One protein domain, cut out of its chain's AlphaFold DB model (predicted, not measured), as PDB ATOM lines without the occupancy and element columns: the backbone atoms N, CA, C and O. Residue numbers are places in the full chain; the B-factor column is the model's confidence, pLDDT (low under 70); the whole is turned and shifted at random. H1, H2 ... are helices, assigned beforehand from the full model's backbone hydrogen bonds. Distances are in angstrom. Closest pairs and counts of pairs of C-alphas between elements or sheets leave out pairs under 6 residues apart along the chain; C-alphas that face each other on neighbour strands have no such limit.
ATOM      1  N   ASP A  89     163.493 185.411 178.339       85.69
ATOM      2  CA  ASP A  89     164.792 185.451 177.651       85.69
ATOM      3  C   ASP A  89     165.246 184.047 177.216       85.69
ATOM      4  O   ASP A  89     165.695 183.841 176.088       85.69
ATOM      5  N   GLN A  90     165.100 183.053 178.096       84.75
ATOM      6  CA  GLN A  90     165.411 181.661 177.771       84.75
ATOM      7  C   GLN A  90     164.426 181.093 176.748       84.75
ATOM      8  O   GLN A  90     164.847 180.372 175.847       84.75
ATOM      9  N   ILE A  91     163.135 181.426 176.852       88.31
ATOM     10  CA  ILE A  91     162.130 181.038 175.853       88.31
ATOM     11  C   ILE A  91     162.514 181.591 174.481       88.31
ATOM     12  O   ILE A  91     162.492 180.831 173.520       88.31
ATOM     13  N   TYR A  92     162.908 182.862 174.404       88.19
ATOM     14  CA  TYR A  92     163.338 183.510 173.167       88.19
ATOM     15  C   TYR A  92     164.601 182.858 172.582       88.19
ATOM     16  O   TYR A  92     164.643 182.478 171.415       88.19
ATOM     17  N   ASN A  93     165.624 182.622 173.407       88.19
ATOM     18  CA  ASN A  93     166.846 181.953 172.949       88.19
ATOM     19  C   ASN A  93     166.564 180.536 172.430       88.19
ATOM     20  O   ASN A  93     167.152 180.096 171.445       88.19
ATOM     21  N   VAL A  94     165.665 179.805 173.091       87.81
ATOM     22  CA  VAL A  94     165.266 178.456 172.681       87.81
ATOM     23  C   VAL A  94     164.380 178.504 171.433       87.81
ATOM     24  O   VAL A  94     164.567 177.675 170.540       87.81
ATOM     25  N   SER A  95     163.466 179.469 171.312       90.19
ATOM     26  CA  SER A  95     162.583 179.616 170.147       90.19
ATOM     27  C   SER A  95     163.390 179.816 168.860       90.19
ATOM     28  O   SER A  95     163.110 179.144 167.866       90.19
ATOM     29  N   GLU A  96     164.469 180.606 168.904       88.38
ATOM     30  CA  GLU A  96     165.403 180.797 167.783       88.38
ATOM     31  C   GLU A  96     166.151 179.515 167.368       88.38
ATOM     32  O   GLU A  96     166.586 179.397 166.220       88.38
ATOM     33  N   THR A  97     166.303 178.536 168.269       87.69
ATOM     34  CA  THR A  97     166.954 177.249 167.950       87.69
ATOM     35  C   THR A  97     165.998 176.218 167.351       87.69
ATOM     36  O   THR A  97     166.417 175.386 166.544       87.69
ATOM     37  N   ILE A  98     164.726 176.248 167.754       88.62
ATOM     38  CA  ILE A  98     163.713 175.258 167.364       88.62
ATOM     39  C   ILE A  98     162.987 175.700 166.089       88.62
ATOM     40  O   ILE A  98     162.644 174.870 165.241       88.62
ATOM     41  N   TRP A  99     162.745 177.002 165.947       89.44
ATOM     42  CA  TRP A  99     161.993 177.588 164.848       89.44
ATOM     43  C   TRP A  99     162.840 178.566 164.036       89.44
ATOM     44  O   TRP A  99     163.909 179.004 164.442       89.44
ATOM     45  N   SER A 100     162.371 178.900 162.833       84.00
ATOM     46  CA  SER A 100     163.042 179.901 162.003       84.00
ATOM     47  C   SER A 100     162.871 181.306 162.594       84.00
ATOM     48  O   SER A 100     161.887 181.588 163.275       84.00
ATOM     49  N   ALA A 101     163.789 182.225 162.280       80.25
ATOM     50  CA  ALA A 101     163.779 183.603 162.797       80.25
ATOM     51  C   ALA A 101     162.497 184.416 162.486       80.25
ATOM     52  O   ALA A 101     162.288 185.475 163.061       80.25
ATOM     53  N   ASN A 102     161.628 183.925 161.592       82.69
ATOM     54  CA  ASN A 102     160.353 184.550 161.220       82.69
ATOM     55  C   ASN A 102     159.139 183.724 161.690       82.69
ATOM     56  O   ASN A 102     158.119 183.672 160.997       82.69
ATOM     57  N   HIS A 103     159.261 183.008 162.808       86.19
ATOM     58  CA  HIS A 103     158.145 182.266 163.386       86.19
ATOM     59  C   HIS A 103     157.121 183.208 164.041       86.19
ATOM     60  O   HIS A 103     157.384 184.383 164.295       86.19
ATOM     61  N   LEU A 104     155.913 182.697 164.273       86.75
ATOM     62  CA  LEU A 104     154.841 183.457 164.906       86.75
ATOM     63  C   LEU A 104     155.136 183.642 166.401       86.75
ATOM     64  O   LEU A 104     155.351 182.648 167.087       86.75
ATOM     65  N   TRP A 105     155.063 184.871 166.922       86.75
ATOM     66  CA  TRP A 105     155.283 185.155 168.352       86.75
ATOM     67  C   TRP A 105     154.361 184.356 169.283       86.75
ATOM     68  O   TRP A 105     154.759 183.976 170.379       86.75
ATOM     69  N   ASP A 106     153.152 184.010 168.829       89.00
ATOM     70  CA  ASP A 106     152.241 183.167 169.606       89.00
ATOM     71  C   ASP A 106     152.812 181.759 169.878       89.00
ATOM     72  O   ASP A 106     152.396 181.110 170.833       89.00
ATOM     73  N   LEU A 107     153.777 181.270 169.084       89.69
ATOM     74  CA  LEU A 107     154.452 179.994 169.347       89.69
ATOM     75  C   LEU A 107     155.365 180.069 170.581       89.69
ATOM     76  O   LEU A 107     155.504 179.076 171.290       89.69
ATOM     77  N   GLU A 108     155.930 181.232 170.902       90.31
ATOM     78  CA  GLU A 108     156.721 181.429 172.128       90.31
ATOM     79  C   GLU A 108     155.827 181.327 173.372       90.31
ATOM     80  O   GLU A 108     156.162 180.654 174.349       90.31
ATOM     81  N   ASP A 109     154.625 181.896 173.284       89.81
ATOM     82  CA  ASP A 109     153.552 181.751 174.269       89.81
ATOM     83  C   ASP A 109     153.101 180.278 174.410       89.81
ATOM     84  O   ASP A 109     152.828 179.799 175.514       89.81
ATOM     85  N   VAL A 110     153.071 179.514 173.311       90.00
ATOM     86  CA  VAL A 110     152.822 178.061 173.340       90.00
ATOM     87  C   VAL A 110     153.955 177.313 174.052       90.00
ATOM     88  O   VAL A 110     153.690 176.426 174.868       90.00
ATOM     89  N   LEU A 111     155.214 177.659 173.775       89.38
ATOM     90  CA  LEU A 111     156.379 177.054 174.424       89.38
ATOM     91  C   LEU A 111     156.379 177.330 175.930       89.38
ATOM     92  O   LEU A 111     156.670 176.437 176.727       89.38
ATOM     93  N   LYS A 112     155.960 178.532 176.325       87.31
ATOM     94  CA  LYS A 112     155.754 178.931 177.717       87.31
ATOM     95  C   LYS A 112     154.668 178.114 178.413       87.31
ATOM     96  O   LYS A 112     154.897 177.653 179.529       87.31
ATOM     97  N   ASP A 113     153.527 177.897 177.756       86.38
ATOM     98  CA  ASP A 113     152.434 177.056 178.264       86.38
ATOM     99  C   ASP A 113     152.881 175.595 178.470       86.38
ATOM    100  O   ASP A 113     152.434 174.935 179.411       86.38
ATOM    101  N   ILE A 114     153.770 175.089 177.606       85.19
ATOM    102  CA  ILE A 114     154.326 173.729 177.693       85.19
ATOM    103  C   ILE A 114     155.373 173.618 178.799       85.19
ATOM    104  O   ILE A 114     155.318 172.676 179.595       85.19
ATOM    105  N   ALA A 115     156.333 174.544 178.829       81.56
ATOM    106  CA  ALA A 115     157.417 174.544 179.798       81.56
ATOM    107  C   ALA A 115     156.859 174.817 181.195       81.56
ATOM    108  O   ALA A 115     156.896 173.945 182.055       81.56
ATOM    109  N   TYR A 116     156.223 175.964 181.412       79.50
ATOM    110  CA  TYR A 116     155.714 176.399 182.713       79.50
ATOM    111  C   TYR A 116     154.253 175.991 182.940       79.50
ATOM    112  O   TYR A 116     153.448 176.788 183.435       79.50
ATOM    113  N   PHE A 117     153.892 174.750 182.590       78.56
ATOM    114  CA  PHE A 117     152.506 174.287 182.669       78.56
ATOM    115  C   PHE A 117     151.961 174.388 184.097       78.56
ATOM    116  O   PHE A 117     152.454 173.761 185.032       78.56
ATOM    117  N   ARG A 118     150.889 175.171 184.264       72.62
ATOM    118  CA  ARG A 118     150.205 175.402 185.554       72.62
ATOM    119  C   ARG A 118     148.813 174.806 185.612       72.62
ATOM    120  O   ARG A 118     147.980 175.185 186.434       72.62
ATOM    121  N   GLY A 119     148.551 173.848 184.735       70.44
ATOM    122  CA  GLY A 119     147.271 173.177 184.660       70.44
ATOM    123  C   GLY A 119     146.304 173.724 183.623       70.44
ATOM    124  O   GLY A 119     145.219 173.157 183.508       70.44
ATOM    125  N   ILE A 120     146.678 174.776 182.896       73.56
ATOM    126  CA  ILE A 120     145.912 175.337 181.785       73.56
ATOM    127  C   ILE A 120     146.902 175.742 180.690       73.56
ATOM    128  O   ILE A 120     147.975 176.239 181.016       73.56
ATOM    129  N   ALA A 121     146.537 175.518 179.426       83.19
ATOM    130  CA  ALA A 121     147.342 175.871 178.258       83.19
ATOM    131  C   ALA A 121     146.447 176.526 177.193       83.19
ATOM    132  O   ALA A 121     146.014 175.884 176.233       83.19
ATOM    133  N   TYR A 122     146.059 177.781 177.434       83.50
ATOM    134  CA  TYR A 122     145.129 178.499 176.560       83.50
ATOM    135  C   TYR A 122     145.736 178.741 175.177       83.50
ATOM    136  O   TYR A 122     145.066 178.492 174.176       83.50
ATOM    137  N   ARG A 123     147.009 179.157 175.123       88.50
ATOM    138  CA  ARG A 123     147.705 179.505 173.881       88.50
ATOM    139  C   ARG A 123     147.968 178.272 173.045       88.50
ATOM    140  O   ARG A 123     147.674 178.269 171.854       88.50
ATOM    141  N   LEU A 124     148.402 177.183 173.679       86.81
ATOM    142  CA  LEU A 124     148.565 175.892 173.004       86.81
ATOM    143  C   LEU A 124     147.271 175.446 172.312       86.81
ATOM    144  O   LEU A 124     147.293 175.045 171.149       86.81
ATOM    145  N   VAL A 125     146.131 175.524 173.003       86.12
ATOM    146  CA  VAL A 125     144.841 175.111 172.431       86.12
ATOM    147  C   VAL A 125     144.399 176.066 171.320       86.12
ATOM    148  O   VAL A 125     143.998 175.614 170.247       86.12
ATOM    149  N   GLU A 126     144.498 177.371 171.554       86.62
ATOM    150  CA  GLU A 126     144.075 178.410 170.615       86.62
ATOM    151  C   GLU A 126     144.880 178.409 169.313       86.62
ATOM    152  O   GLU A 126     144.291 178.501 168.237       86.62
ATOM    153  N   VAL A 127     146.199 178.247 169.400       86.88
ATOM    154  CA  VAL A 127     147.126 178.383 168.268       86.88
ATOM    155  C   VAL A 127     147.348 177.051 167.556       86.88
ATOM    156  O   VAL A 127     147.429 177.016 166.330       86.88
ATOM    157  N   CYS A 128     147.412 175.938 168.291       85.69
ATOM    158  CA  CYS A 128     147.804 174.650 167.713       85.69
ATOM    159  C   CYS A 128     146.656 173.643 167.544       85.69
ATOM    160  O   CYS A 128     146.803 172.707 166.756       85.69
ATOM    161  N   TYR A 129     145.509 173.815 168.217       83.88
ATOM    162  CA  TYR A 129     144.397 172.847 168.160       83.88
ATOM    163  C   TYR A 129     143.080 173.395 167.587       83.88
ATOM    164  O   TYR A 129     142.351 172.643 166.938       83.88
ATOM    165  N   LEU A 130     142.750 174.668 167.814       83.38
ATOM    166  CA  LEU A 130     141.519 175.300 167.320       83.38
ATOM    167  C   LEU A 130     141.545 175.832 165.871       83.38
ATOM    168  O   LEU A 130     140.475 175.832 165.246       83.38
ATOM    169  N   PRO A 131     142.669 176.291 165.286       81.69
ATOM    170  CA  PRO A 131     142.618 176.922 163.980       81.69
ATOM    171  C   PRO A 131     142.405 175.889 162.872       81.69
ATOM    172  O   PRO A 131     142.954 174.789 162.870       81.69
ATOM    173  N   LYS A 132     141.624 176.277 161.858       74.94
ATOM    174  CA  LYS A 132     141.310 175.427 160.695       74.94
ATOM    175  C   LYS A 132     142.552 175.066 159.864       74.94
ATOM    176  O   LYS A 132     142.534 174.077 159.135       74.94
ATOM    177  N   LYS A 133     143.610 175.878 159.962       82.00
ATOM    178  CA  LYS A 133     144.930 175.648 159.374       82.00
ATOM    179  C   LYS A 133     145.963 175.760 160.494       82.00
ATOM    180  O   LYS A 133     146.218 176.860 160.967       82.00
ATOM    181  N   ILE A 134     146.497 174.619 160.912       82.69
ATOM    182  CA  ILE A 134     147.506 174.526 161.970       82.69
ATOM    183  C   ILE A 134     148.859 174.956 161.391       82.69
ATOM    184  O   ILE A 134     149.184 174.590 160.255       82.69
ATOM    185  N   ASP A 135     149.625 175.733 162.155       82.88
ATOM    186  CA  ASP A 135     150.996 176.088 161.789       82.88
ATOM    187  C   ASP A 135     151.883 174.824 161.782       82.88
ATOM    188  O   ASP A 135     151.825 174.036 162.731       82.88
ATOM    189  N   PRO A 136     152.692 174.577 160.735       85.00
ATOM    190  CA  PRO A 136     153.574 173.410 160.686       85.00
ATOM    191  C   PRO A 136     154.602 173.347 161.829       85.00
ATOM    192  O   PRO A 136     155.128 172.267 162.090       85.00
ATOM    193  N   LEU A 137     154.893 174.466 162.497       87.69
ATOM    194  CA  LEU A 137     155.863 174.572 163.588       87.69
ATOM    195  C   LEU A 137     155.269 174.248 164.971       87.69
ATOM    196  O   LEU A 137     156.011 174.180 165.951       87.69
ATOM    197  N   CYS A 138     153.956 174.015 165.068       87.75
ATOM    198  CA  CYS A 138     153.290 173.724 166.337       87.75
ATOM    199  C   CYS A 138     153.793 172.418 166.992       87.75
ATOM    200  O   CYS A 138     153.725 171.346 166.376       87.75
ATOM    201  N   PRO A 139     154.207 172.452 168.273       86.06
ATOM    202  CA  PRO A 139     154.559 171.252 169.020       86.06
ATOM    203  C   PRO A 139     153.281 170.492 169.402       86.06
ATOM    204  O   PRO A 139     152.521 170.920 170.260       86.06
ATOM    205  N   LEU A 140     153.022 169.353 168.752       82.44
ATOM    206  CA  LEU A 140     151.834 168.517 169.019       82.44
ATOM    207  C   LEU A 140     152.140 167.260 169.852       82.44
ATOM    208  O   LEU A 140     151.231 166.511 170.221       82.44
ATOM    209  N   ALA A 141     153.421 166.977 170.091       81.31
ATOM    210  CA  ALA A 141     153.888 165.791 170.796       81.31
ATOM    211  C   ALA A 141     155.236 166.053 171.478       81.31
ATOM    212  O   ALA A 141     155.943 166.992 171.123       81.31
ATOM    213  N   ASN A 142     155.599 165.168 172.410       83.62
ATOM    214  CA  ASN A 142     156.869 165.203 173.137       83.62
ATOM    215  C   ASN A 142     157.086 166.497 173.947       83.62
ATOM    216  O   ASN A 142     158.137 167.125 173.882       83.62
ATOM    217  N   TYR A 143     156.077 166.895 174.723       81.75
ATOM    218  CA  TYR A 143     156.137 168.096 175.563       81.75
ATOM    219  C   TYR A 143     157.266 168.072 176.597       81.75
ATOM    220  O   TYR A 143     157.819 169.121 176.906       81.75
ATOM    221  N   SER A 144     157.665 166.885 177.060       77.62
ATOM    222  CA  SER A 144     158.818 166.719 177.949       77.62
ATOM    223  C   SER A 144     160.121 167.228 177.323       77.62
ATOM    224  O   SER A 144     160.888 167.887 178.014       77.62
ATOM    225  N   TYR A 145     160.338 167.004 176.020       82.19
ATOM    226  CA  TYR A 145     161.516 167.505 175.301       82.19
ATOM    227  C   TYR A 145     161.535 169.035 175.199       82.19
ATOM    228  O   TYR A 145     162.554 169.666 175.449       82.19
ATOM    229  N   TYR A 146     160.401 169.655 174.867       82.31
ATOM    230  CA  TYR A 146     160.323 171.118 174.789       82.31
ATOM    231  C   TYR A 146     160.489 171.771 176.162       82.31
ATOM    232  O   TYR A 146     161.179 172.778 176.288       82.31
ATOM    233  N   ALA A 147     159.904 171.170 177.201       78.81
ATOM    234  CA  ALA A 147     160.078 171.632 178.567       78.81
ATOM    235  C   ALA A 147     161.550 171.557 179.013       78.81
ATOM    236  O   ALA A 147     162.045 172.524 179.586       78.81
ATOM    237  N   SER A 148     162.272 170.471 178.710       73.69
ATOM    238  CA  SER A 148     163.682 170.317 179.106       73.69
ATOM    239  C   SER A 148     164.640 171.285 178.405       73.69
ATOM    240  O   SER A 148     165.720 171.533 178.920       73.69
ATOM    241  N   LEU A 149     164.272 171.839 177.244       77.75
ATOM    242  CA  LEU A 149     165.074 172.878 176.579       77.75
ATOM    243  C   LEU A 149     164.955 174.245 177.266       77.75
ATOM    244  O   LEU A 149     165.885 175.048 177.220       77.75
ATOM    245  N   VAL A 150     163.801 174.518 177.879       78.56
ATOM    246  CA  VAL A 150     163.502 175.805 178.519       78.56
ATOM    247  C   VAL A 150     163.927 175.814 179.984       78.56
ATOM    248  O   VAL A 150     164.417 176.832 180.461       78.56
ATOM    249  N   TYR A 151     163.751 174.708 180.707       69.62
ATOM    250  CA  TYR A 151     164.149 174.637 182.110       69.62
ATOM    251  C   TYR A 151     165.668 174.591 182.273       69.62
ATOM    252  O   TYR A 151     166.357 173.830 181.603       69.62
ATOM    253  N   THR A 152     166.181 175.334 183.253       60.81
ATOM    254  CA  THR A 152     167.588 175.243 183.680       60.81
ATOM    255  C   THR A 152     167.847 174.109 184.681       60.81
ATOM    256  O   THR A 152     168.950 174.004 185.215       60.81
ATOM    257  N   LEU A 153     166.822 173.316 185.007       56.16
ATOM    258  CA  LEU A 153     166.896 172.197 185.951       56.16
ATOM    259  C   LEU A 153     167.497 170.963 185.260       56.16
ATOM    260  O   LEU A 153     167.344 170.789 184.052       56.16
ATOM    261  N   GLY A 154     168.184 170.108 186.020       49.84
ATOM    262  CA  GLY A 154     168.723 168.850 185.488       49.84
ATOM    263  C   GLY A 154     167.615 167.877 185.062       49.84
ATOM    264  O   GLY A 154     166.492 167.970 185.548       49.84
ATOM    265  N   GLU A 155     167.933 166.906 184.194       48.34
ATOM    266  CA  GLU A 155     166.969 165.898 183.694       48.34
ATOM    267  C   GLU A 155     166.283 165.085 184.816       48.34
ATOM    268  O   GLU A 155     165.194 164.546 184.613       48.34
ATOM    269  N   ASP A 156     166.885 165.048 186.008       45.66
ATOM    270  CA  ASP A 156     166.384 164.341 187.190       45.66
ATOM    271  C   ASP A 156     165.445 165.187 188.086       45.66
ATOM    272  O   ASP A 156     164.882 164.669 189.056       45.66
ATOM    273  N   GLU A 157     165.246 166.478 187.797       41.09
ATOM    274  CA  GLU A 157     164.460 167.401 188.628       41.09
ATOM    275  C   GLU A 157     163.130 167.794 187.958       41.09
ATOM    276  O   GLU A 157     163.093 168.371 186.874       41.09
ATOM    277  N   VAL A 158     161.997 167.513 188.621       50.50
ATOM    278  CA  VAL A 158     160.651 167.793 188.080       50.50
ATOM    279  C   VAL A 158     159.975 168.949 188.834       50.50
ATOM    280  O   VAL A 158     159.838 168.880 190.062       50.50
ATOM    281  N   PRO A 159     159.466 169.989 188.138       50.72
ATOM    282  CA  PRO A 159     158.695 171.063 188.758       50.72
ATOM    283  C   PRO A 159     157.381 170.533 189.345       50.72
ATOM    284  O   PRO A 159     156.560 169.934 188.650       50.72
ATOM    285  N   THR A 160     157.134 170.774 190.632       54.03
ATOM    286  CA  THR A 160     155.875 170.366 191.271       54.03
ATOM    287  C   THR A 160     154.827 171.478 191.186       54.03
ATOM    288  O   THR A 160     154.964 172.560 191.753       54.03
ATOM    289  N   VAL A 161     153.732 171.193 190.474       54.28
ATOM    290  CA  VAL A 161     152.684 172.161 190.087       54.28
ATOM    291  C   VAL A 161     151.570 172.326 191.140       54.28
ATOM    292  O   VAL A 161     150.483 172.814 190.840       54.28
ATOM    293  N   THR A 162     151.778 171.894 192.386       51.75
ATOM    294  CA  THR A 162     150.700 171.843 193.400       51.75
ATOM    295  C   THR A 162     150.981 172.608 194.685       51.75
ATOM    296  O   THR A 162     150.347 172.364 195.712       51.75
ATOM    297  N   THR A 163     151.882 173.587 194.639       54.94
ATOM    298  CA  THR A 163     152.108 174.485 195.773       54.94
ATOM    299  C   THR A 163     151.045 175.584 195.848       54.94
ATOM    300  O   THR A 163     150.662 176.200 194.855       54.94
ATOM    301  N   LEU A 164     150.538 175.817 197.059       54.69
ATOM    302  CA  LEU A 164     149.523 176.828 197.339       54.69
ATOM    303  C   LEU A 164     150.119 178.234 197.149       54.69
ATOM    304  O   LEU A 164     151.243 178.495 197.568       54.69
ATOM    305  N   TYR A 165     149.373 179.185 196.580       57.00
ATOM    306  CA  TYR A 165     149.893 180.542 196.336       57.00
ATOM    307  C   TYR A 165     150.454 181.230 197.598       57.00
ATOM    308  O   TYR A 165     151.434 181.967 197.502       57.00
ATOM    309  N   SER A 166     149.908 180.940 198.786       54.88
ATOM    310  CA  SER A 166     150.391 181.478 200.071       54.88
ATOM    311  C   SER A 166     151.774 180.955 200.493       54.88
ATOM    312  O   SER A 166     152.494 181.638 201.230       54.88
ATOM    313  N   SER A 167     152.170 179.772 200.009       57.62
ATOM    314  CA  SER A 167     153.487 179.175 200.245       57.62
ATOM    315  C   SER A 167     154.523 179.573 199.193       57.62
ATOM    316  O   SER A 167     155.691 179.228 199.334       57.62
ATOM    317  N   THR A 168     154.124 180.314 198.154       67.81
ATOM    318  CA  THR A 168     155.032 180.784 197.101       67.81
ATOM    319  C   THR A 168     155.450 182.232 197.337       67.81
ATOM    320  O   THR A 168     154.673 183.060 197.818       67.81
TER     321      THR A 168
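This is residues 89 to 168 of the 286 residues of the protein "Pickpocket 13" of Danaus plexippus plexippus (UniProt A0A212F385). H2 is in the middle of four short crossing helices, between H1 and H3, with H4 packed on H1 and H2; residues 163 to 168 stick out. Of 80 printed residues, under half are in H1 to H4, in that order; the class is all helix. It is only just compact, close to loose, with a radius of gyration of the C-alphas of 13.5 A, spanning 41 by 25 by 21 A.

The hub H2, residues 106 to 115, touches H3, residues 122 to 129, closest at C-alphas Val 110 and Leu 124, 4.8 A. H4, residues 143 to 150, touches H2, closest at C-alphas Ala 115 and Ala 147, 4.1 A. H1, residues 89 to 98, touches H2. Every O i to N i+4 pair is within hydrogen-bond range in H2 and H3, 5 of 6 in H1, 3 of 4 in H4.

H1 measures 14.5 A from C-alpha 89 (164.792, 185.451, 177.651); H4 ends at C-alpha 150 (163.502, 175.805, 178.519).

The printed part has no cut, H3 to H4 is a long link, and residues 151 to 168 have pLDDT under 70.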